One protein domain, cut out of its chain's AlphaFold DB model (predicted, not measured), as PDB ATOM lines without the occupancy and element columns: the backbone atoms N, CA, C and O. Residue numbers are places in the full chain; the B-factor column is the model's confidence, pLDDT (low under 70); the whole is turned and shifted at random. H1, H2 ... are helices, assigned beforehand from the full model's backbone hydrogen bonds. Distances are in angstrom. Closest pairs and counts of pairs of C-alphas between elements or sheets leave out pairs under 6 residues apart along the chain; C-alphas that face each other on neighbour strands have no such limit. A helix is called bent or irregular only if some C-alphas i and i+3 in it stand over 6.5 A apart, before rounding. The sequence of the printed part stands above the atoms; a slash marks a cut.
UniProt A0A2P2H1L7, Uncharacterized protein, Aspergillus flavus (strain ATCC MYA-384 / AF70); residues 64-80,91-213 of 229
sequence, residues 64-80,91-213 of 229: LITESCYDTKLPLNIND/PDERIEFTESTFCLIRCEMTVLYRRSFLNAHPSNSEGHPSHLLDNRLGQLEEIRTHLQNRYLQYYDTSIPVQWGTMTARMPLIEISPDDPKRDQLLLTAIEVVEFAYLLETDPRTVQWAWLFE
ATOM      1  N   LEU A  64      34.052  28.648 -18.359       59.31
ATOM      2  CA  LEU A  64      33.488  28.876 -19.712       59.31
ATOM      3  C   LEU A  64      34.255  29.886 -20.587       59.31
ATOM      4  O   LEU A  64      34.150  29.832 -21.811       59.31
ATOM      5  N   ILE A  65      35.007  30.809 -19.982       63.03
ATOM      6  CA  ILE A  65      35.821  31.807 -20.694       63.03
ATOM      7  C   ILE A  65      37.289  31.528 -20.366       63.03
ATOM      8  O   ILE A  65      37.781  31.916 -19.305       63.03
ATOM      9  N   THR A  66      37.975  30.833 -21.272       65.25
ATOM     10  CA  THR A  66      39.421  30.593 -21.195       65.25
ATOM     11  C   THR A  66      40.202  31.819 -21.668       65.25
ATOM     12  O   THR A  66      39.671  32.671 -22.376       65.25
ATOM     13  N   GLU A  67      41.485  31.905 -21.312       65.19
ATOM     14  CA  GLU A  67      42.379  33.020 -21.691       65.19
ATOM     15  C   GLU A  67      42.532  33.167 -23.222       65.19
ATOM     16  O   GLU A  67      42.810  34.245 -23.728       65.19
ATOM     17  N   SER A  68      42.262  32.099 -23.976       69.44
ATOM     18  CA  SER A  68      42.190  32.077 -25.443       69.44
ATOM     19  C   SER A  68      40.901  32.656 -26.051       69.44
ATOM     20  O   SER A  68      40.822  32.784 -27.272       69.44
ATOM     21  N   CYS A  69      39.876  32.964 -25.249       73.94
ATOM     22  CA  CYS A  69      38.573  33.441 -25.729       73.94
ATOM     23  C   CYS A  69      38.449  34.972 -25.792       73.94
ATOM     24  O   CYS A  69      37.394  35.466 -26.187       73.94
ATOM     25  N   TYR A  70      39.479  35.721 -25.391       77.62
ATOM     26  CA  TYR A  70      39.488  37.184 -25.403       77.62
ATOM     27  C   TYR A  70      40.896  37.730 -25.674       77.62
ATOM     28  O   TYR A  70      41.895  37.126 -25.302       77.62
ATOM     29  N   ASP A  71      40.967  38.897 -26.310       78.44
ATOM     30  CA  ASP A  71      42.192  39.666 -26.579       78.44
ATOM     31  C   ASP A  71      42.328  40.903 -25.668       78.44
ATOM     32  O   ASP A  71      43.309  41.651 -25.733       78.44
ATOM     33  N   THR A  72      41.326  41.128 -24.814       82.19
ATOM     34  CA  THR A  72      41.213  42.300 -23.950       82.19
ATOM     35  C   THR A  72      42.339  42.323 -22.918       82.19
ATOM     36  O   THR A  72      42.471  41.417 -22.093       82.19
ATOM     37  N   LYS A  73      43.146  43.384 -22.962       84.00
ATOM     38  CA  LYS A  73      44.208  43.648 -21.985       84.00
ATOM     39  C   LYS A  73      43.620  44.116 -20.653       84.00
ATOM     40  O   LYS A  73      42.470  44.546 -20.584       84.00
ATOM     41  N   LEU A  74      44.438  44.071 -19.603       84.25
ATOM     42  CA  LEU A  74      44.128  44.759 -18.350       84.25
ATOM     43  C   LEU A  74      43.919  46.269 -18.609       84.25
ATOM     44  O   LEU A  74      44.528  46.803 -19.543       84.25
ATOM     45  N   PRO A  75      43.076  46.956 -17.812       85.12
ATOM     46  CA  PRO A  75      42.964  48.413 -17.857       85.12
ATOM     47  C   PRO A  75      44.314  49.111 -17.607       85.12
ATOM     48  O   PRO A  75      45.273  48.488 -17.153       85.12
ATOM     49  N   LEU A  76      44.386  50.413 -17.879       86.62
ATOM     50  CA  LEU A  76      45.554  51.233 -17.539       86.62
ATOM     51  C   LEU A  76      45.422  51.780 -16.112       86.62
ATOM     52  O   LEU A  76      44.318  52.088 -15.664       86.62
ATOM     53  N   ASN A  77      46.541  51.934 -15.403       88.56
ATOM     54  CA  ASN A  77      46.570  52.602 -14.098       88.56
ATOM     55  C   ASN A  77      46.481  54.131 -14.266       88.56
ATOM     56  O   ASN A  77      47.498  54.797 -14.436       88.56
ATOM     57  N   ILE A  78      45.260  54.672 -14.255       88.81
ATOM     58  CA  ILE A  78      44.944  56.099 -14.462       88.81
ATOM     59  C   ILE A  78      43.876  56.588 -13.465       88.81
ATOM     60  O   ILE A  78      43.163  55.778 -12.867       88.81
ATOM     61  N   ASN A  79      43.769  57.907 -13.290       86.12
ATOM     62  CA  ASN A  79      42.684  58.561 -12.544       86.12
ATOM     63  C   ASN A  79      41.592  59.054 -13.506       86.12
ATOM     64  O   ASN A  79      41.856  59.278 -14.689       86.12
ATOM     65  N   ASP A  80      40.394  59.329 -12.991       84.19
ATOM     66  CA  ASP A  80      39.282  59.856 -13.797       84.19
ATOM     67  C   ASP A  80      39.621  61.226 -14.421       84.19
ATOM     68  O   ASP A  80      39.137  61.572 -15.500       84.19
ATOM     69  N   PRO A  91      45.691  58.161 -22.575       84.38
ATOM     70  CA  PRO A  91      46.498  58.612 -21.446       84.38
ATOM     71  C   PRO A  91      47.627  57.618 -21.140       84.38
ATOM     72  O   PRO A  91      47.455  56.404 -21.280       84.38
ATOM     73  N   ASP A  92      48.770  58.138 -20.694       85.12
ATOM     74  CA  ASP A  92      49.904  57.324 -20.249       85.12
ATOM     75  C   ASP A  92      49.600  56.620 -18.913       85.12
ATOM     76  O   ASP A  92      48.925  57.165 -18.039       85.12
ATOM     77  N   GLU A  93      50.129  55.406 -18.732       86.00
ATOM     78  CA  GLU A  93      49.978  54.662 -17.477       86.00
ATOM     79  C   GLU A  93      50.789  55.307 -16.340       86.00
ATOM     80  O   GLU A  93      51.994  55.542 -16.464       86.00
ATOM     81  N   ARG A  94      50.141  55.537 -15.193       84.81
ATOM     82  CA  ARG A  94      50.790  56.040 -13.981       84.81
ATOM     83  C   ARG A  94      51.438  54.927 -13.165       84.81
ATOM     84  O   ARG A  94      50.954  53.801 -13.093       84.81
ATOM     85  N   ILE A  95      52.519  55.290 -12.481       83.06
ATOM     86  CA  ILE A  95      53.277  54.412 -11.573       83.06
ATOM     87  C   ILE A  95      52.757  54.507 -10.120       83.06
ATOM     88  O   ILE A  95      52.959  53.593  -9.327       83.06
ATOM     89  N   GLU A  96      52.075  55.601  -9.772       83.69
ATOM     90  CA  GLU A  96      51.509  55.858  -8.440       83.69
ATOM     91  C   GLU A  96      50.170  55.136  -8.185       83.69
ATOM     92  O   GLU A  96      49.582  54.533  -9.087       83.69
ATOM     93  N   PHE A  97      49.668  55.197  -6.948       82.12
ATOM     94  CA  PHE A  97      48.332  54.697  -6.622       82.12
ATOM     95  C   PHE A  97      47.268  55.609  -7.254       82.12
ATOM     96  O   PHE A  97      47.227  56.805  -6.974       82.12
ATOM     97  N   THR A  98      46.377  55.033  -8.060       85.44
ATOM     98  CA  THR A  98      45.269  55.726  -8.735       85.44
ATOM     99  C   THR A  98      43.909  55.197  -8.283       85.44
ATOM    100  O   THR A  98      43.805  54.145  -7.645       85.44
ATOM    101  N   GLU A  99      42.838  55.883  -8.666       83.94
ATOM    102  CA  GLU A  99      41.453  55.420  -8.488       83.94
ATOM    103  C   GLU A  99      41.218  54.037  -9.136       83.94
ATOM    104  O   GLU A  99      40.505  53.194  -8.582       83.94
ATOM    105  N   SER A 100      41.912  53.744 -10.243       83.94
ATOM    106  CA  SER A 100      41.860  52.452 -10.941       83.94
ATOM    107  C   SER A 100      42.615  51.316 -10.232       83.94
ATOM    108  O   SER A 100      42.331  50.143 -10.490       83.94
ATOM    109  N   THR A 101      43.559  51.617  -9.328       85.44
ATOM    110  CA  THR A 101      44.479  50.623  -8.735       85.44
ATOM    111  C   THR A 101      43.754  49.472  -8.024       85.44
ATOM    112  O   THR A 101      44.139  48.313  -8.193       85.44
ATOM    113  N   PHE A 102      42.667  49.739  -7.291       81.25
ATOM    114  CA  PHE A 102      41.874  48.682  -6.639       81.25
ATOM    115  C   PHE A 102      41.275  47.685  -7.646       81.25
ATOM    116  O   PHE A 102      41.298  46.469  -7.432       81.25
ATOM    117  N   CYS A 103      40.750  48.200  -8.761       81.94
ATOM    118  CA  CYS A 103      40.178  47.383  -9.825       81.94
ATOM    119  C   CYS A 103      41.267  46.556 -10.521       81.94
ATOM    120  O   CYS A 103      41.093  45.357 -10.729       81.94
ATOM    121  N   LEU A 104      42.422  47.171 -10.795       85.62
ATOM    122  CA  LEU A 104      43.566  46.517 -11.431       85.62
ATOM    123  C   LEU A 104      44.103  45.342 -10.627       85.62
ATOM    124  O   LEU A 104      44.215  44.246 -11.172       85.62
ATOM    125  N   ILE A 105      44.336  45.535  -9.327       81.00
ATOM    126  CA  ILE A 105      44.778  44.470  -8.421       81.00
ATOM    127  C   ILE A 105      43.799  43.288  -8.472       81.00
ATOM    128  O   ILE A 105      44.215  42.143  -8.648       81.00
ATOM    129  N   ARG A 106      42.486  43.550  -8.412       79.31
ATOM    130  CA  ARG A 106      41.453  42.508  -8.544       79.31
ATOM    131  C   ARG A 106      41.458  41.815  -9.909       79.31
ATOM    132  O   ARG A 106      41.256  40.599  -9.967       79.31
ATOM    133  N   CYS A 107      41.638  42.555 -10.999       80.00
ATOM    134  CA  CYS A 107      41.708  42.000 -12.349       80.00
ATOM    135  C   CYS A 107      42.944  41.108 -12.524       80.00
ATOM    136  O   CYS A 107      42.796  39.969 -12.965       80.00
ATOM    137  N   GLU A 108      44.127  41.570 -12.109       80.88
ATOM    138  CA  GLU A 108      45.369  40.788 -12.116       80.88
ATOM    139  C   GLU A 108      45.222  39.506 -11.297       80.88
ATOM    140  O   GLU A 108      45.429  38.415 -11.829       80.88
ATOM    141  N   MET A 109      44.765  39.606 -10.043       75.94
ATOM    142  CA  MET A 109      44.483  38.442  -9.195       75.94
ATOM    143  C   MET A 109      43.529  37.450  -9.862       75.94
ATOM    144  O   MET A 109      43.754  36.246  -9.791       75.94
ATOM    145  N   THR A 110      42.472  37.936 -10.521       75.81
ATOM    146  CA  THR A 110      41.479  37.077 -11.181       75.81
ATOM    147  C   THR A 110      42.078  36.356 -12.388       75.81
ATOM    148  O   THR A 110      41.849  35.157 -12.554       75.81
ATOM    149  N   VAL A 111      42.864  37.045 -13.221       76.75
ATOM    150  CA  VAL A 111      43.564  36.441 -14.369       76.75
ATOM    151  C   VAL A 111      44.573  35.397 -13.889       76.75
ATOM    152  O   VAL A 111      44.575  34.268 -14.379       76.75
ATOM    153  N   LEU A 112      45.377  35.737 -12.882       74.31
ATOM    154  CA  LEU A 112      46.404  34.860 -12.322       74.31
ATOM    155  C   LEU A 112      45.779  33.638 -11.631       74.31
ATOM    156  O   LEU A 112      46.196  32.514 -11.901       74.31
ATOM    157  N   TYR A 113      44.712  33.824 -10.846       72.19
ATOM    158  CA  TYR A 113      43.941  32.724 -10.262       72.19
ATOM    159  C   TYR A 113      43.380  31.797 -11.346       72.19
ATOM    160  O   TYR A 113      43.552  30.583 -11.272       72.19
ATOM    161  N   ARG A 114      42.770  32.343 -12.406       73.19
ATOM    162  CA  ARG A 114      42.264  31.539 -13.531       73.19
ATOM    163  C   ARG A 114      43.378  30.737 -14.204       73.19
ATOM    164  O   ARG A 114      43.199  29.542 -14.426       73.19
ATOM    165  N   ARG A 115      44.532  31.355 -14.465       72.94
ATOM    166  CA  ARG A 115      45.691  30.707 -15.097       72.94
ATOM    167  C   ARG A 115      46.286  29.586 -14.236       72.94
ATOM    168  O   ARG A 115      46.552  28.506 -14.752       72.94
ATOM    169  N   SER A 116      46.450  29.823 -12.936       68.00
ATOM    170  CA  SER A 116      47.106  28.902 -11.997       68.00
ATOM    171  C   SER A 116      46.186  27.814 -11.429       68.00
ATOM    172  O   SER A 116      46.634  26.686 -11.195       68.00
ATOM    173  N   PHE A 117      44.908  28.134 -11.196       63.69
ATOM    174  CA  PHE A 117      43.956  27.252 -10.512       63.69
ATOM    175  C   PHE A 117      42.996  26.544 -11.471       63.69
ATOM    176  O   PHE A 117      42.839  25.329 -11.348       63.69
ATOM    177  N   LEU A 118      42.418  27.258 -12.448       64.06
ATOM    178  CA  LEU A 118      41.354  26.725 -13.319       64.06
ATOM    179  C   LEU A 118      41.859  26.181 -14.667       64.06
ATOM    180  O   LEU A 118      41.368  25.156 -15.131       64.06
ATOM    181  N   ASN A 119      42.843  26.838 -15.288       60.28
ATOM    182  CA  ASN A 119      43.404  26.442 -16.590       60.28
ATOM    183  C   ASN A 119      44.528  25.393 -16.472       60.28
ATOM    184  O   ASN A 119      45.053  24.922 -17.482       60.28
ATOM    185  N   ALA A 120      44.900  25.008 -15.248       57.22
ATOM    186  CA  ALA A 120      45.850  23.938 -14.980       57.22
ATOM    187  C   ALA A 120      45.218  22.570 -15.299       57.22
ATOM    188  O   ALA A 120      44.747  21.860 -14.409       57.22
ATOM    189  N   HIS A 121      45.193  22.200 -16.582       48.41
ATOM    190  CA  HIS A 121      44.783  20.862 -17.002       48.41
ATOM    191  C   HIS A 121      45.624  19.795 -16.271       48.41
ATOM    192  O   HIS A 121      46.852  19.896 -16.284       48.41
ATOM    193  N   PRO A 122      45.017  18.725 -15.720       48.53
ATOM    194  CA  PRO A 122      45.738  17.621 -15.070       48.53
ATOM    195  C   PRO A 122      46.484  16.708 -16.069       48.53
ATOM    196  O   PRO A 122      46.782  15.551 -15.780       48.53
ATOM    197  N   SER A 123      46.776  17.210 -17.268       46.00
ATOM    198  CA  SER A 123      47.431  16.479 -18.343       46.00
ATOM    199  C   SER A 123      48.939  16.396 -18.090       46.00
ATOM    200  O   SER A 123      49.644  17.399 -18.174       46.00
ATOM    201  N   ASN A 124      49.427  15.172 -17.877       42.59
ATOM    202  CA  ASN A 124      50.838  14.751 -17.942       42.59
ATOM    203  C   ASN A 124      51.720  14.980 -16.697       42.59
ATOM    204  O   ASN A 124      52.923  14.738 -16.774       42.59
ATOM    205  N   SER A 125      51.168  15.374 -15.544       46.28
ATOM    206  CA  SER A 125      51.922  15.366 -14.279       46.28
ATOM    207  C   SER A 125      51.674  14.078 -13.489       46.28
ATOM    208  O   SER A 125      50.764  14.023 -12.667       46.28
ATOM    209  N   GLU A 126      52.560  13.091 -13.641       46.25
ATOM    210  CA  GLU A 126      52.737  11.986 -12.673       46.25
ATOM    211  C   GLU A 126      53.407  12.456 -11.355       46.25
ATOM    212  O   GLU A 126      53.820  11.650 -10.522       46.25
ATOM    213  N   GLY A 127      53.550  13.772 -11.152       52.44
ATOM    214  CA  GLY A 127      54.107  14.369  -9.942       52.44
ATOM    215  C   GLY A 127      53.164  14.277  -8.740       52.44
ATOM    216  O   GLY A 127      51.955  14.471  -8.863       52.44
ATOM    217  N   HIS A 128      53.735  14.022  -7.559       55.16
ATOM    218  CA  HIS A 128      53.002  13.994  -6.291       55.16
ATOM    219  C   HIS A 128      52.203  15.291  -6.031       55.16
ATOM    220  O   HIS A 128      52.671  16.375  -6.394       55.16
ATOM    221  N   PRO A 129      51.048  15.208  -5.333       59.41
ATOM    222  CA  PRO A 129      50.204  16.369  -5.024       59.41
ATOM    223  C   PRO A 129      50.954  17.495  -4.291       59.41
ATOM    224  O   PRO A 129      50.719  18.667  -4.580       59.41
ATOM    225  N   SER A 130      51.938  17.152  -3.458       61.25
ATOM    226  CA  SER A 130      52.812  18.114  -2.778       61.25
ATOM    227  C   SER A 130      53.612  19.007  -3.738       61.25
ATOM    228  O   SER A 130      53.782  20.193  -3.476       61.25
ATOM    229  N   HIS A 131      54.056  18.500  -4.895       64.50
ATOM    230  CA  HIS A 131      54.766  19.313  -5.894       64.50
ATOM    231  C   HIS A 131      53.825  20.294  -6.617       64.50
ATOM    232  O   HIS A 131      54.225  21.402  -6.976       64.50
ATOM    233  N   LEU A 132      52.557  19.910  -6.815       67.25
ATOM    234  CA  LEU A 132      51.528  20.817  -7.333       67.25
ATOM    235  C   LEU A 132      51.255  21.944  -6.327       67.25
ATOM    236  O   LEU A 132      51.225  23.112  -6.718       67.25
ATOM    237  N   LEU A 133      51.090  21.600  -5.045       67.62
ATOM    238  CA  LEU A 133      50.871  22.568  -3.973       67.62
ATOM    239  C   LEU A 133      52.039  23.557  -3.861       67.62
ATOM    240  O   LEU A 133      51.812  24.763  -3.813       67.62
ATOM    241  N   ASP A 134      53.276  23.066  -3.903       69.00
ATOM    242  CA  ASP A 134      54.481  23.893  -3.797       69.00
ATOM    243  C   ASP A 134      54.618  24.875  -4.965       69.00
ATOM    244  O   ASP A 134      54.931  26.047  -4.751       69.00
ATOM    245  N   ASN A 135      54.286  24.444  -6.185       71.75
ATOM    246  CA  ASN A 135      54.202  25.333  -7.343       71.75
ATOM    247  C   ASN A 135      53.097  26.397  -7.172       71.75
ATOM    248  O   ASN A 135      53.322  27.565  -7.477       71.75
ATOM    249  N   ARG A 136      51.918  26.037  -6.638       71.12
ATOM    250  CA  ARG A 136      50.835  27.013  -6.390       71.12
ATOM    251  C   ARG A 136      51.181  28.019  -5.290       71.12
ATOM    252  O   ARG A 136      50.888  29.201  -5.454       71.12
ATOM    253  N   LEU A 137      51.841  27.587  -4.215       71.88
ATOM    254  CA  LEU A 137      52.341  28.471  -3.155       71.88
ATOM    255  C   LEU A 137      53.457  29.399  -3.668       71.88
ATOM    256  O   LEU A 137      53.461  30.583  -3.341       71.88
ATOM    257  N   GLY A 138      54.357  28.900  -4.522       72.12
ATOM    258  CA  GLY A 138      55.379  29.720  -5.181       72.12
ATOM    259  C   GLY A 138      54.782  30.786  -6.107       72.12
ATOM    260  O   GLY A 138      55.164  31.951  -6.032       72.12
ATOM    261  N   GLN A 139      53.789  30.417  -6.922       72.00
ATOM    262  CA  GLN A 139      53.068  31.363  -7.782       72.00
ATOM    263  C   GLN A 139      52.298  32.409  -6.966       72.00
ATOM    264  O   GLN A 139      52.312  33.586  -7.311       72.00
ATOM    265  N   LEU A 140      51.666  32.015  -5.856       71.69
ATOM    266  CA  LEU A 140      51.015  32.951  -4.937       71.69
ATOM    267  C   LEU A 140      51.998  33.999  -4.393       71.69
ATOM    268  O   LEU A 140      51.679  35.187  -4.361       71.69
ATOM    269  N   GLU A 141      53.191  33.570  -3.992       73.44
ATOM    270  CA  GLU A 141      54.241  34.443  -3.460       73.44
ATOM    271  C   GLU A 141      54.816  35.393  -4.528       73.44
ATOM    272  O   GLU A 141      55.066  36.572  -4.251       73.44
ATOM    273  N   GLU A 142      54.951  34.920  -5.771       75.31
ATOM    274  CA  GLU A 142      55.313  35.745  -6.931       75.31
ATOM    275  C   GLU A 142      54.260  36.837  -7.181       75.31
ATOM    276  O   GLU A 142      54.606  38.015  -7.270       75.31
ATOM    277  N   ILE A 143      52.970  36.475  -7.202       74.19
ATOM    278  CA  ILE A 143      51.844  37.412  -7.359       74.19
ATOM    279  C   ILE A 143      51.833  38.437  -6.215       74.19
ATOM    280  O   ILE A 143      51.754  39.644  -6.458       74.19
ATOM    281  N   ARG A 144      51.970  37.981  -4.962       72.88
ATOM    282  CA  ARG A 144      52.018  38.842  -3.770       72.88
ATOM    283  C   ARG A 144      53.139  39.879  -3.874       72.88
ATOM    284  O   ARG A 144      52.926  41.043  -3.527       72.88
ATOM    285  N   THR A 145      54.308  39.456  -4.356       76.50
ATOM    286  CA  THR A 145      55.500  40.295  -4.537       76.50
ATOM    287  C   THR A 145      55.355  41.251  -5.721       76.50
ATOM    288  O   THR A 145      55.695  42.427  -5.596       76.50
ATOM    289  N   HIS A 146      54.791  40.795  -6.845       79.69
ATOM    290  CA  HIS A 146      54.509  41.629  -8.014       79.69
ATOM    291  C   HIS A 146      53.578  42.790  -7.655       79.69
ATOM    292  O   HIS A 146      53.939  43.952  -7.839       79.69
ATOM    293  N   LEU A 147      52.425  42.478  -7.056       77.31
ATOM    294  CA  LEU A 147      51.446  43.476  -6.625       77.31
ATOM    295  C   LEU A 147      52.055  44.446  -5.605       77.31
ATOM    296  O   LEU A 147      51.843  45.654  -5.709       77.31
ATOM    297  N   GLN A 148      52.855  43.938  -4.657       75.75
ATOM    298  CA  GLN A 148      53.538  44.776  -3.668       75.75
ATOM    299  C   GLN A 148      54.437  45.825  -4.321       75.75
ATOM    300  O   GLN A 148      54.335  47.007  -3.998       75.75
ATOM    301  N   ASN A 149      55.288  45.384  -5.246       79.12
ATOM    302  CA  ASN A 149      56.265  46.236  -5.909       79.12
ATOM    303  C   ASN A 149      55.619  47.175  -6.934       79.12
ATOM    304  O   ASN A 149      56.123  48.271  -7.134       79.12
ATOM    305  N   ARG A 150      54.514  46.774  -7.580       77.69
ATOM    306  CA  ARG A 150      53.821  47.599  -8.581       77.69
ATOM    307  C   ARG A 150      52.955  48.681  -7.936       77.69
ATOM    308  O   ARG A 150      53.090  49.843  -8.298       77.69
ATOM    309  N   TYR A 151      52.119  48.322  -6.960       74.56
ATOM    310  CA  TYR A 151      51.035  49.189  -6.476       74.56
ATOM    311  C   TYR A 151      51.195  49.696  -5.038       74.56
ATOM    312  O   TYR A 151      50.624  50.722  -4.677       74.56
ATOM    313  N   LEU A 152      51.943  48.985  -4.191       69.50
ATOM    314  CA  LEU A 152      51.915  49.185  -2.731       69.50
ATOM    315  C   LEU A 152      53.247  49.695  -2.166       69.50
ATOM    316  O   LEU A 152      53.507  49.608  -0.970       69.50
ATOM    317  N   GLN A 153      54.063  50.287  -3.034       70.62
ATOM    318  CA  GLN A 153      55.185  51.155  -2.673       70.62
ATOM    319  C   GLN A 153      54.753  52.619  -2.421       70.62
ATOM    320  O   GLN A 153      55.529  53.385  -1.857       70.62
ATOM    321  N   TYR A 154      53.515  52.997  -2.782       68.06
ATOM    322  CA  TYR A 154      52.996  54.378  -2.711       68.06
ATOM    323  C   TYR A 154      51.667  54.518  -1.943       68.06
ATOM    324  O   TYR A 154      50.899  55.437  -2.217       68.06
ATOM    325  N   TYR A 155      51.349  53.599  -1.025       71.25
ATOM    326  CA  TYR A 155      50.082  53.648  -0.283       71.25
ATOM    327  C   TYR A 155      50.155  54.557   0.955       71.25
ATOM    328  O   TYR A 155      51.176  54.621   1.640       71.25
ATOM    329  N   ASP A 156      49.026  55.177   1.285       77.62
ATOM    330  CA  ASP A 156      48.760  55.861   2.545       77.62
ATOM    331  C   ASP A 156      47.639  55.128   3.311       77.62
ATOM    332  O   ASP A 156      46.519  54.962   2.822       77.62
ATOM    333  N   THR A 157      47.922  54.686   4.540       72.06
ATOM    334  CA  THR A 157      46.933  54.070   5.444       72.06
ATOM    335  C   THR A 157      45.850  55.035   5.921       72.06
ATOM    336  O   THR A 157      44.827  54.570   6.431       72.06
ATOM    337  N   SER A 158      46.047  56.350   5.775       77.94
ATOM    338  CA  SER A 158      45.044  57.361   6.116       77.94
ATOM    339  C   SER A 158      43.825  57.302   5.190       77.94
ATOM    340  O   SER A 158      42.709  57.580   5.631       77.94
ATOM    341  N   ILE A 159      44.016  56.882   3.933       79.56
ATOM    342  CA  ILE A 159      42.982  56.883   2.899       79.56
ATOM    343  C   ILE A 159      42.217  55.545   2.926       79.56
ATOM    344  O   ILE A 159      42.789  54.505   2.587       79.56
ATOM    345  N   PRO A 160      40.903  55.533   3.243       76.00
ATOM    346  CA  PRO A 160      40.118  54.303   3.373       76.00
ATOM    347  C   PRO A 160      40.164  53.353   2.173       76.00
ATOM    348  O   PRO A 160      40.214  52.140   2.367       76.00
ATOM    349  N   VAL A 161      40.179  53.875   0.938       73.75
ATOM    350  CA  VAL A 161      40.211  53.028  -0.269       73.75
ATOM    351  C   VAL A 161      41.583  52.384  -0.471       73.75
ATOM    352  O   VAL A 161      41.658  51.218  -0.850       73.75
ATOM    353  N   GLN A 162      42.671  53.086  -0.141       77.88
ATOM    354  CA  GLN A 162      44.028  52.540  -0.217       77.88
ATOM    355  C   GLN A 162      44.254  51.494   0.878       77.88
ATOM    356  O   GLN A 162      44.784  50.418   0.604       77.88
ATOM    357  N   TRP A 163      43.749  51.747   2.092       75.75
ATOM    358  CA  TRP A 163      43.732  50.759   3.169       75.75
ATOM    359  C   TRP A 163      42.911  49.512   2.803       75.75
ATOM    360  O   TRP A 163      43.416  48.400   2.919       75.75
ATOM    361  N   GLY A 164      41.687  49.669   2.284       69.25
ATOM    362  CA  GLY A 164      40.865  48.538   1.836       69.25
ATOM    363  C   GLY A 164      41.513  47.750   0.689       69.25
ATOM    364  O   GLY A 164      41.449  46.523   0.664       69.25
ATOM    365  N   THR A 165      42.221  48.441  -0.209       70.81
ATOM    366  CA  THR A 165      43.019  47.827  -1.282       70.81
ATOM    367  C   THR A 165      44.201  47.025  -0.732       70.81
ATOM    368  O   THR A 165      44.473  45.933  -1.222       70.81
ATOM    369  N   MET A 166      44.873  47.528   0.309       65.19
ATOM    370  CA  MET A 166      45.926  46.816   1.041       65.19
ATOM    371  C   MET A 166      45.382  45.592   1.801       65.19
ATOM    372  O   MET A 166      46.055  44.565   1.841       65.19
ATOM    373  N   THR A 167      44.176  45.658   2.368       62.88
ATOM    374  CA  THR A 167      43.554  44.531   3.089       62.88
ATOM    375  C   THR A 167      43.004  43.455   2.141       62.88
ATOM    376  O   THR A 167      43.061  42.272   2.451       62.88
ATOM    377  N   ALA A 168      42.558  43.818   0.935       60.59
ATOM    378  CA  ALA A 168      42.079  42.874  -0.084       60.59
ATOM    379  C   ALA A 168      43.195  42.045  -0.774       60.59
ATOM    380  O   ALA A 168      42.968  41.473  -1.839       60.59
ATOM    381  N   ARG A 169      44.416  42.002  -0.218       58.41
ATOM    382  CA  ARG A 169      45.643  41.648  -0.953       58.41
ATOM    383  C   ARG A 169      45.941  40.172  -1.215       58.41
ATOM    384  O   ARG A 169      46.849  39.971  -2.015       58.41
ATOM    385  N   MET A 170      45.283  39.205  -0.560       55.53
ATOM    386  CA  MET A 170      45.264  37.731  -0.796       55.53
ATOM    387  C   MET A 170      44.912  36.990   0.529       55.53
ATOM    388  O   MET A 170      44.821  37.672   1.549       55.53
ATOM    389  N   PRO A 171      44.765  35.637   0.583       52.56
ATOM    390  CA  PRO A 171      44.841  34.662  -0.526       52.56
ATOM    391  C   PRO A 171      43.589  33.832  -0.864       52.56
ATOM    392  O   PRO A 171      43.003  33.164  -0.023       52.56
ATOM    393  N   LEU A 172      43.283  33.720  -2.159       49.88
ATOM    394  CA  LEU A 172      42.500  32.597  -2.691       49.88
ATOM    395  C   LEU A 172      43.383  31.337  -2.766       49.88
ATOM    396  O   LEU A 172      44.266  31.259  -3.622       49.88
ATOM    397  N   ILE A 173      43.125  30.342  -1.911       50.38
ATOM    398  CA  ILE A 173      43.653  28.975  -2.055       50.38
ATOM    399  C   ILE A 173      42.505  27.968  -1.923       50.38
ATOM    400  O   ILE A 173      41.758  27.986  -0.948       50.38
ATOM    401  N   GLU A 174      42.400  27.046  -2.880       43.62
ATOM    402  CA  GLU A 174      41.576  25.841  -2.744       43.62
ATOM    403  C   GLU A 174      42.291  24.818  -1.849       43.62
ATOM    404  O   GLU A 174      43.399  24.370  -2.149       43.62
ATOM    405  N   ILE A 175      41.659  24.458  -0.731       48.84
ATOM    406  CA  ILE A 175      42.233  23.567   0.282       48.84
ATOM    407  C   ILE A 175      42.107  22.106  -0.173       48.84
ATOM    408  O   ILE A 175      41.003  21.563  -0.227       48.84
ATOM    409  N   SER A 176      43.241  21.442  -0.412       43.41
ATOM    410  CA  SER A 176      43.315  19.974  -0.427       43.41
ATOM    411  C   SER A 176      43.569  19.467   1.003       43.41
ATOM    412  O   SER A 176      44.464  19.991   1.668       43.41
ATOM    413  N   PRO A 177      42.805  18.489   1.527       47.22
ATOM    414  CA  PRO A 177      42.801  18.181   2.963       47.22
ATOM    415  C   PRO A 177      44.017  17.399   3.513       47.22
ATOM    416  O   PRO A 177      44.080  17.230   4.733       47.22
ATOM    417  N   ASP A 178      44.957  16.954   2.664       53.34
ATOM    418  CA  ASP A 178      45.862  15.813   2.940       53.34
ATOM    419  C   ASP A 178      47.392  16.085   2.830       53.34
ATOM    420  O   ASP A 178      48.181  15.145   2.760       53.34
ATOM    421  N   ASP A 179      47.855  17.345   2.833       57.91
ATOM    422  CA  ASP A 179      49.298  17.695   2.762       57.91
ATOM    423  C   ASP A 179      49.902  18.101   4.134       57.91
ATOM    424  O   ASP A 179      49.218  18.728   4.949       57.91
ATOM    425  N   PRO A 180      51.212  17.879   4.400       58.97
ATOM    426  CA  PRO A 180      51.867  18.266   5.655       58.97
ATOM    427  C   PRO A 180      52.088  19.786   5.781       58.97
ATOM    428  O   PRO A 180      52.607  20.253   6.789       58.97
ATOM    429  N   LYS A 181      51.669  20.572   4.778       63.06
ATOM    430  CA  LYS A 181      51.586  22.042   4.824       63.06
ATOM    431  C   LYS A 181      50.214  22.551   5.286       63.06
ATOM    432  O   LYS A 181      49.926  23.742   5.168       63.06
ATOM    433  N   ARG A 182      49.379  21.665   5.845       65.19
ATOM    434  CA  ARG A 182      48.065  21.971   6.430       65.19
ATOM    435  C   ARG A 182      48.081  23.185   7.362       65.19
ATOM    436  O   ARG A 182      47.162  23.988   7.285       65.19
ATOM    437  N   ASP A 183      49.116  23.346   8.183       68.00
ATOM    438  CA  ASP A 183      49.212  24.470   9.124       68.00
ATOM    439  C   ASP A 183      49.434  25.807   8.403       68.00
ATOM    440  O   ASP A 183      48.791  26.798   8.736       68.00
ATOM    441  N   GLN A 184      50.267  25.834   7.357       66.56
ATOM    442  CA  GLN A 184      50.458  27.024   6.519       66.56
ATOM    443  C   GLN A 184      49.168  27.378   5.763       66.56
ATOM    444  O   GLN A 184      48.778  28.541   5.719       66.56
ATOM    445  N   LEU A 185      48.471  26.370   5.225       67.44
ATOM    446  CA  LEU A 185      47.168  26.543   4.577       67.44
ATOM    447  C   LEU A 185      46.092  27.040   5.550       67.44
ATOM    448  O   LEU A 185      45.267  27.868   5.173       67.44
ATOM    449  N   LEU A 186      46.102  26.557   6.795       68.75
ATOM    450  CA  LEU A 186      45.177  26.980   7.840       68.75
ATOM    451  C   LEU A 186      45.448  28.423   8.276       68.75
ATOM    452  O   LEU A 186      44.497  29.187   8.389       68.75
ATOM    453  N   LEU A 187      46.714  28.808   8.467       69.25
ATOM    454  CA  LEU A 187      47.098  30.192   8.765       69.25
ATOM    455  C   LEU A 187      46.653  31.136   7.643       69.25
ATOM    456  O   LEU A 187      45.953  32.104   7.912       69.25
ATOM    457  N   THR A 188      46.935  30.791   6.385       65.12
ATOM    458  CA  THR A 188      46.419  31.525   5.224       65.12
ATOM    459  C   THR A 188      44.887  31.603   5.212       65.12
ATOM    460  O   THR A 188      44.334  32.668   4.958       65.12
ATOM    461  N   ALA A 189      44.168  30.517   5.502       66.25
ATOM    462  CA  ALA A 189      42.705  30.544   5.542       66.25
ATOM    463  C   ALA A 189      42.156  31.415   6.691       66.25
ATOM    464  O   ALA A 189      41.125  32.064   6.519       66.25
ATOM    465  N   ILE A 190      42.844  31.455   7.838       71.88
ATOM    466  CA  ILE A 190      42.529  32.349   8.961       71.88
ATOM    467  C   ILE A 190      42.746  33.806   8.544       71.88
ATOM    468  O   ILE A 190      41.826  34.603   8.704       71.88
ATOM    469  N   GLU A 191      43.884  34.133   7.924       68.81
ATOM    470  CA  GLU A 191      44.173  35.474   7.396       68.81
ATOM    471  C   GLU A 191      43.044  35.966   6.467       68.81
ATOM    472  O   GLU A 191      42.527  37.062   6.663       68.81
ATOM    473  N   VAL A 192      42.560  35.141   5.524       68.06
ATOM    474  CA  VAL A 192      41.415  35.490   4.644       68.06
ATOM    475  C   VAL A 192      40.154  35.838   5.432       68.06
ATOM    476  O   VAL A 192      39.449  36.791   5.090       68.06
ATOM    477  N   VAL A 193      39.834  35.040   6.452       69.81
ATOM    478  CA  VAL A 193      38.635  35.214   7.279       69.81
ATOM    479  C   VAL A 193      38.749  36.483   8.124       69.81
ATOM    480  O   VAL A 193      37.800  37.265   8.176       69.81
ATOM    481  N   GLU A 194      39.918  36.734   8.714       71.94
ATOM    482  CA  GLU A 194      40.219  37.957   9.460       71.94
ATOM    483  C   GLU A 194      40.180  39.200   8.556       71.94
ATOM    484  O   GLU A 194      39.591  40.210   8.937       71.94
ATOM    485  N   PHE A 195      40.706  39.134   7.327       71.06
ATOM    486  CA  PHE A 195      40.631  40.239   6.363       71.06
ATOM    487  C   PHE A 195      39.201  40.536   5.913       71.06
ATOM    488  O   PHE A 195      38.811  41.700   5.858       71.06
ATOM    489  N   ALA A 196      38.399  39.510   5.616       69.50
ATOM    490  CA  ALA A 196      36.992  39.695   5.270       69.50
ATOM    491  C   ALA A 196      36.207  40.318   6.440       69.50
ATOM    492  O   ALA A 196      35.465  41.276   6.230       69.50
ATOM    493  N   TYR A 197      36.451  39.858   7.671       74.19
ATOM    494  CA  TYR A 197      35.877  40.448   8.880       74.19
ATOM    495  C   TYR A 197      36.301  41.916   9.078       74.19
ATOM    496  O   TYR A 197      35.463  42.766   9.380       74.19
ATOM    497  N   LEU A 198      37.578  42.250   8.869       75.69
ATOM    498  CA  LEU A 198      38.071  43.631   8.937       75.69
ATOM    499  C   LEU A 198      37.442  44.527   7.857       75.69
ATOM    500  O   LEU A 198      37.114  45.674   8.140       75.69
ATOM    501  N   LEU A 199      37.236  44.018   6.639       72.06
ATOM    502  CA  LEU A 199      36.576  44.764   5.561       72.06
ATOM    503  C   LEU A 199      35.076  44.985   5.821       72.06
ATOM    504  O   LEU A 199      34.544  46.014   5.406       72.06
ATOM    505  N   GLU A 200      34.405  44.060   6.509       73.12
ATOM    506  CA  GLU A 200      32.987  44.170   6.877       73.12
ATOM    507  C   GLU A 200      32.755  45.058   8.115       73.12
ATOM    508  O   GLU A 200      31.757  45.778   8.176       73.12
ATOM    509  N   THR A 201      33.669  45.038   9.093       76.62
ATOM    510  CA  THR A 201      33.464  45.689  10.402       76.62
ATOM    511  C   THR A 201      34.156  47.040  10.587       76.62
ATOM    512  O   THR A 201      33.773  47.787  11.491       76.62
ATOM    513  N   ASP A 202      35.147  47.399   9.764       80.25
ATOM    514  CA  ASP A 202      35.832  48.687   9.904       80.25
ATOM    515  C   ASP A 202      34.923  49.862   9.466       80.25
ATOM    516  O   ASP A 202      34.395  49.874   8.348       80.25
ATOM    517  N   PRO A 203      34.745  50.910  10.297       79.94
ATOM    518  CA  PRO A 203      33.894  52.052   9.952       79.94
ATOM    519  C   PRO A 203      34.349  52.799   8.687       79.94
ATOM    520  O   PRO A 203      33.549  53.505   8.072       79.94
ATOM    521  N   ARG A 204      35.613  52.643   8.266       77.19
ATOM    522  CA  ARG A 204      36.170  53.236   7.042       77.19
ATOM    523  C   ARG A 204      35.677  52.546   5.765       77.19
ATOM    524  O   ARG A 204      35.695  53.176   4.707       77.19
ATOM    525  N   THR A 205      35.231  51.288   5.838       74.62
ATOM    526  CA  THR A 205      34.794  50.492   4.676       74.62
ATOM    527  C   THR A 205      33.278  50.333   4.548       74.62
ATOM    528  O   THR A 205      32.817  49.896   3.495       74.62
ATOM    529  N   VAL A 206      32.491  50.789   5.531       76.81
ATOM    530  CA  VAL A 206      31.008  50.757   5.537       76.81
ATOM    531  C   VAL A 206      30.370  51.290   4.245       76.81
ATOM    532  O   VAL A 206      29.402  50.714   3.751       76.81
ATOM    533  N   GLN A 207      30.920  52.346   3.636       77.88
ATOM    534  CA  GLN A 207      30.411  52.895   2.364       77.88
ATOM    535  C   GLN A 207      30.515  51.925   1.167       77.88
ATOM    536  O   GLN A 207      29.817  52.089   0.166       77.88
ATOM    537  N   TRP A 208      31.359  50.897   1.279       75.88
ATOM    538  CA  TRP A 208      31.522  49.814   0.310       75.88
ATOM    539  C   TRP A 208      30.927  48.487   0.798       75.88
ATOM    540  O   TRP A 208      31.176  47.464   0.168       75.88
ATOM    541  N   ALA A 209      30.107  48.472   1.859       74.38
ATOM    542  CA  ALA A 209      29.452  47.249   2.343       74.38
ATOM    543  C   ALA A 209      28.724  46.496   1.212       74.38
ATOM    544  O   ALA A 209      28.901  45.292   1.067       74.38
ATOM    545  N   TRP A 210      28.040  47.215   0.312       76.94
ATOM    546  CA  TRP A 210      27.382  46.659  -0.882       76.94
ATOM    547  C   TRP A 210      28.309  45.845  -1.804       76.94
ATOM    548  O   TRP A 210      27.841  44.961  -2.526       76.94
ATOM    549  N   LEU A 211      29.613  46.145  -1.818       70.69
ATOM    550  CA  LEU A 211      30.615  45.428  -2.602       70.69
ATOM    551  C   LEU A 211      30.917  44.069  -1.965       70.69
ATOM    552  O   LEU A 211      31.068  43.082  -2.681       70.69
ATOM    553  N   PHE A 212      30.974  44.024  -0.632       66.12
ATOM    554  CA  PHE A 212      31.294  42.839   0.166       66.12
ATOM    555  C   PHE A 212      30.061  41.957   0.434       66.12
ATOM    556  O   PHE A 212      30.160  40.740   0.352       66.12
ATOM    557  N   GLU A 213      28.864  42.534   0.588       64.25
ATOM    558  CA  GLU A 213      27.577  41.813   0.668       64.25
ATOM    559  C   GLU A 213      27.309  40.900  -0.543       64.25
ATOM    560  O   GLU A 213      26.563  39.920  -0.455       64.25
TER     561      GLU A 213
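What this domain is: This is residues 64 to 80 and 91 to 213 of the 229 residues of an uncharacterized protein of Aspergillus flavus (strain ATCC MYA-384 / AF70) (UniProt A0A2P2H1L7). Two long helices, H1 and H2, lie side by side as a hairpin; a third long helix, H4, lies apart from both, with the unnamed stretch of residues 168 to 181 running between it and the hairpin. Short H3 sits between H1 and H4 at one end, and short H5 folds back beside the end of H4, while residues 64 to 80 pass H1 on the side away from H4; residues 68 to 73 and the loop of residues 120 to 128 stick out. The printed part has 140 residues with five named helices, in the order H1, H2, H3, H4, H5, and no named strand; the class is all helix. The whole is only just compact, close to loose, with a radius of gyration of the C-alphas of 17.0 A and spans of 49 by 37 by 28 A.

Where its parts are: Residues 64 to 80 hold no named element, and Leu 64 has its C-alpha at (33.488, 28.876, -19.712). H1 is residues 101 to 118, 24.5 A long, beginning at C-alpha 101 at (44.479, 50.623, -8.735). It is neither bent nor irregular, but only just: C-alphas 115 and 118 are 6.2 A apart. H2, the longest helix, is residues 129 to 151 and 32.9 A long. H3 is residues 160 to 167, 10.4 A long. H4 is residues 182 to 201, 28.1 A long. H5 is residues 206 to 212, 9.6 A long, ending at C-alpha 212 at (31.294, 42.839, 0.166); it is irregular, with C-alphas 207 and 210 7.7 A apart.

How they stand to each other: H1 and H2 touch and form a helical hairpin, at a shallow tilt of 16 degrees, opposite ways; their closest C-alphas, of Ile 105 and Leu 147, are 7.0 A apart. H1 only just touches H3, with 3 pairs of C-alphas within 8 A and with its residue 102 alone; the closest C-alphas are those of Phe 102 and Thr 165, 5.5 A apart. These two run the same way at a shallow tilt of 23 degrees. H3 and H4, a helical hairpin, only just touch, with 3 pairs of C-alphas within 8 A and through residues 195 to 199 alone of H4; the closest C-alphas, of Thr 167 and Phe 195, are 6.1 A apart, and the tilt is a shallow 12 degrees, opposite ways. H4 touches H5 with residues 199 to 200 alone, at a steep tilt of 49 degrees, opposite ways; the closest C-alphas, of Glu 200 and Ala 209, are 6.5 A apart. Helix packing is mostly aligned, with 3 of these 4 pairs at a shallow tilt. H4 is apart from H1 and from H2, and H2 is apart from H3. In H1, H2, H3 and H4 every O i to N i+4 pair is within hydrogen-bond range; in H5 0 of 3 are, beside 3 of 4 O i to N i+3 pairs.

The domain as a whole: The C-alphas farthest apart, of Asp 80 and Glu 126, are 49.7 A apart. Residues 81 to 90 are not printed, and C-alphas 80 and 91 are 10.6 A apart across that cut. The link from H3 to H4, 14 residues, is long, and the link from H4 to H5 is tight. The mean pLDDT of the printed part is 70.7, and 57 residues are under 70, among them residues 64 to 68, 116 to 134 and 166 to 189.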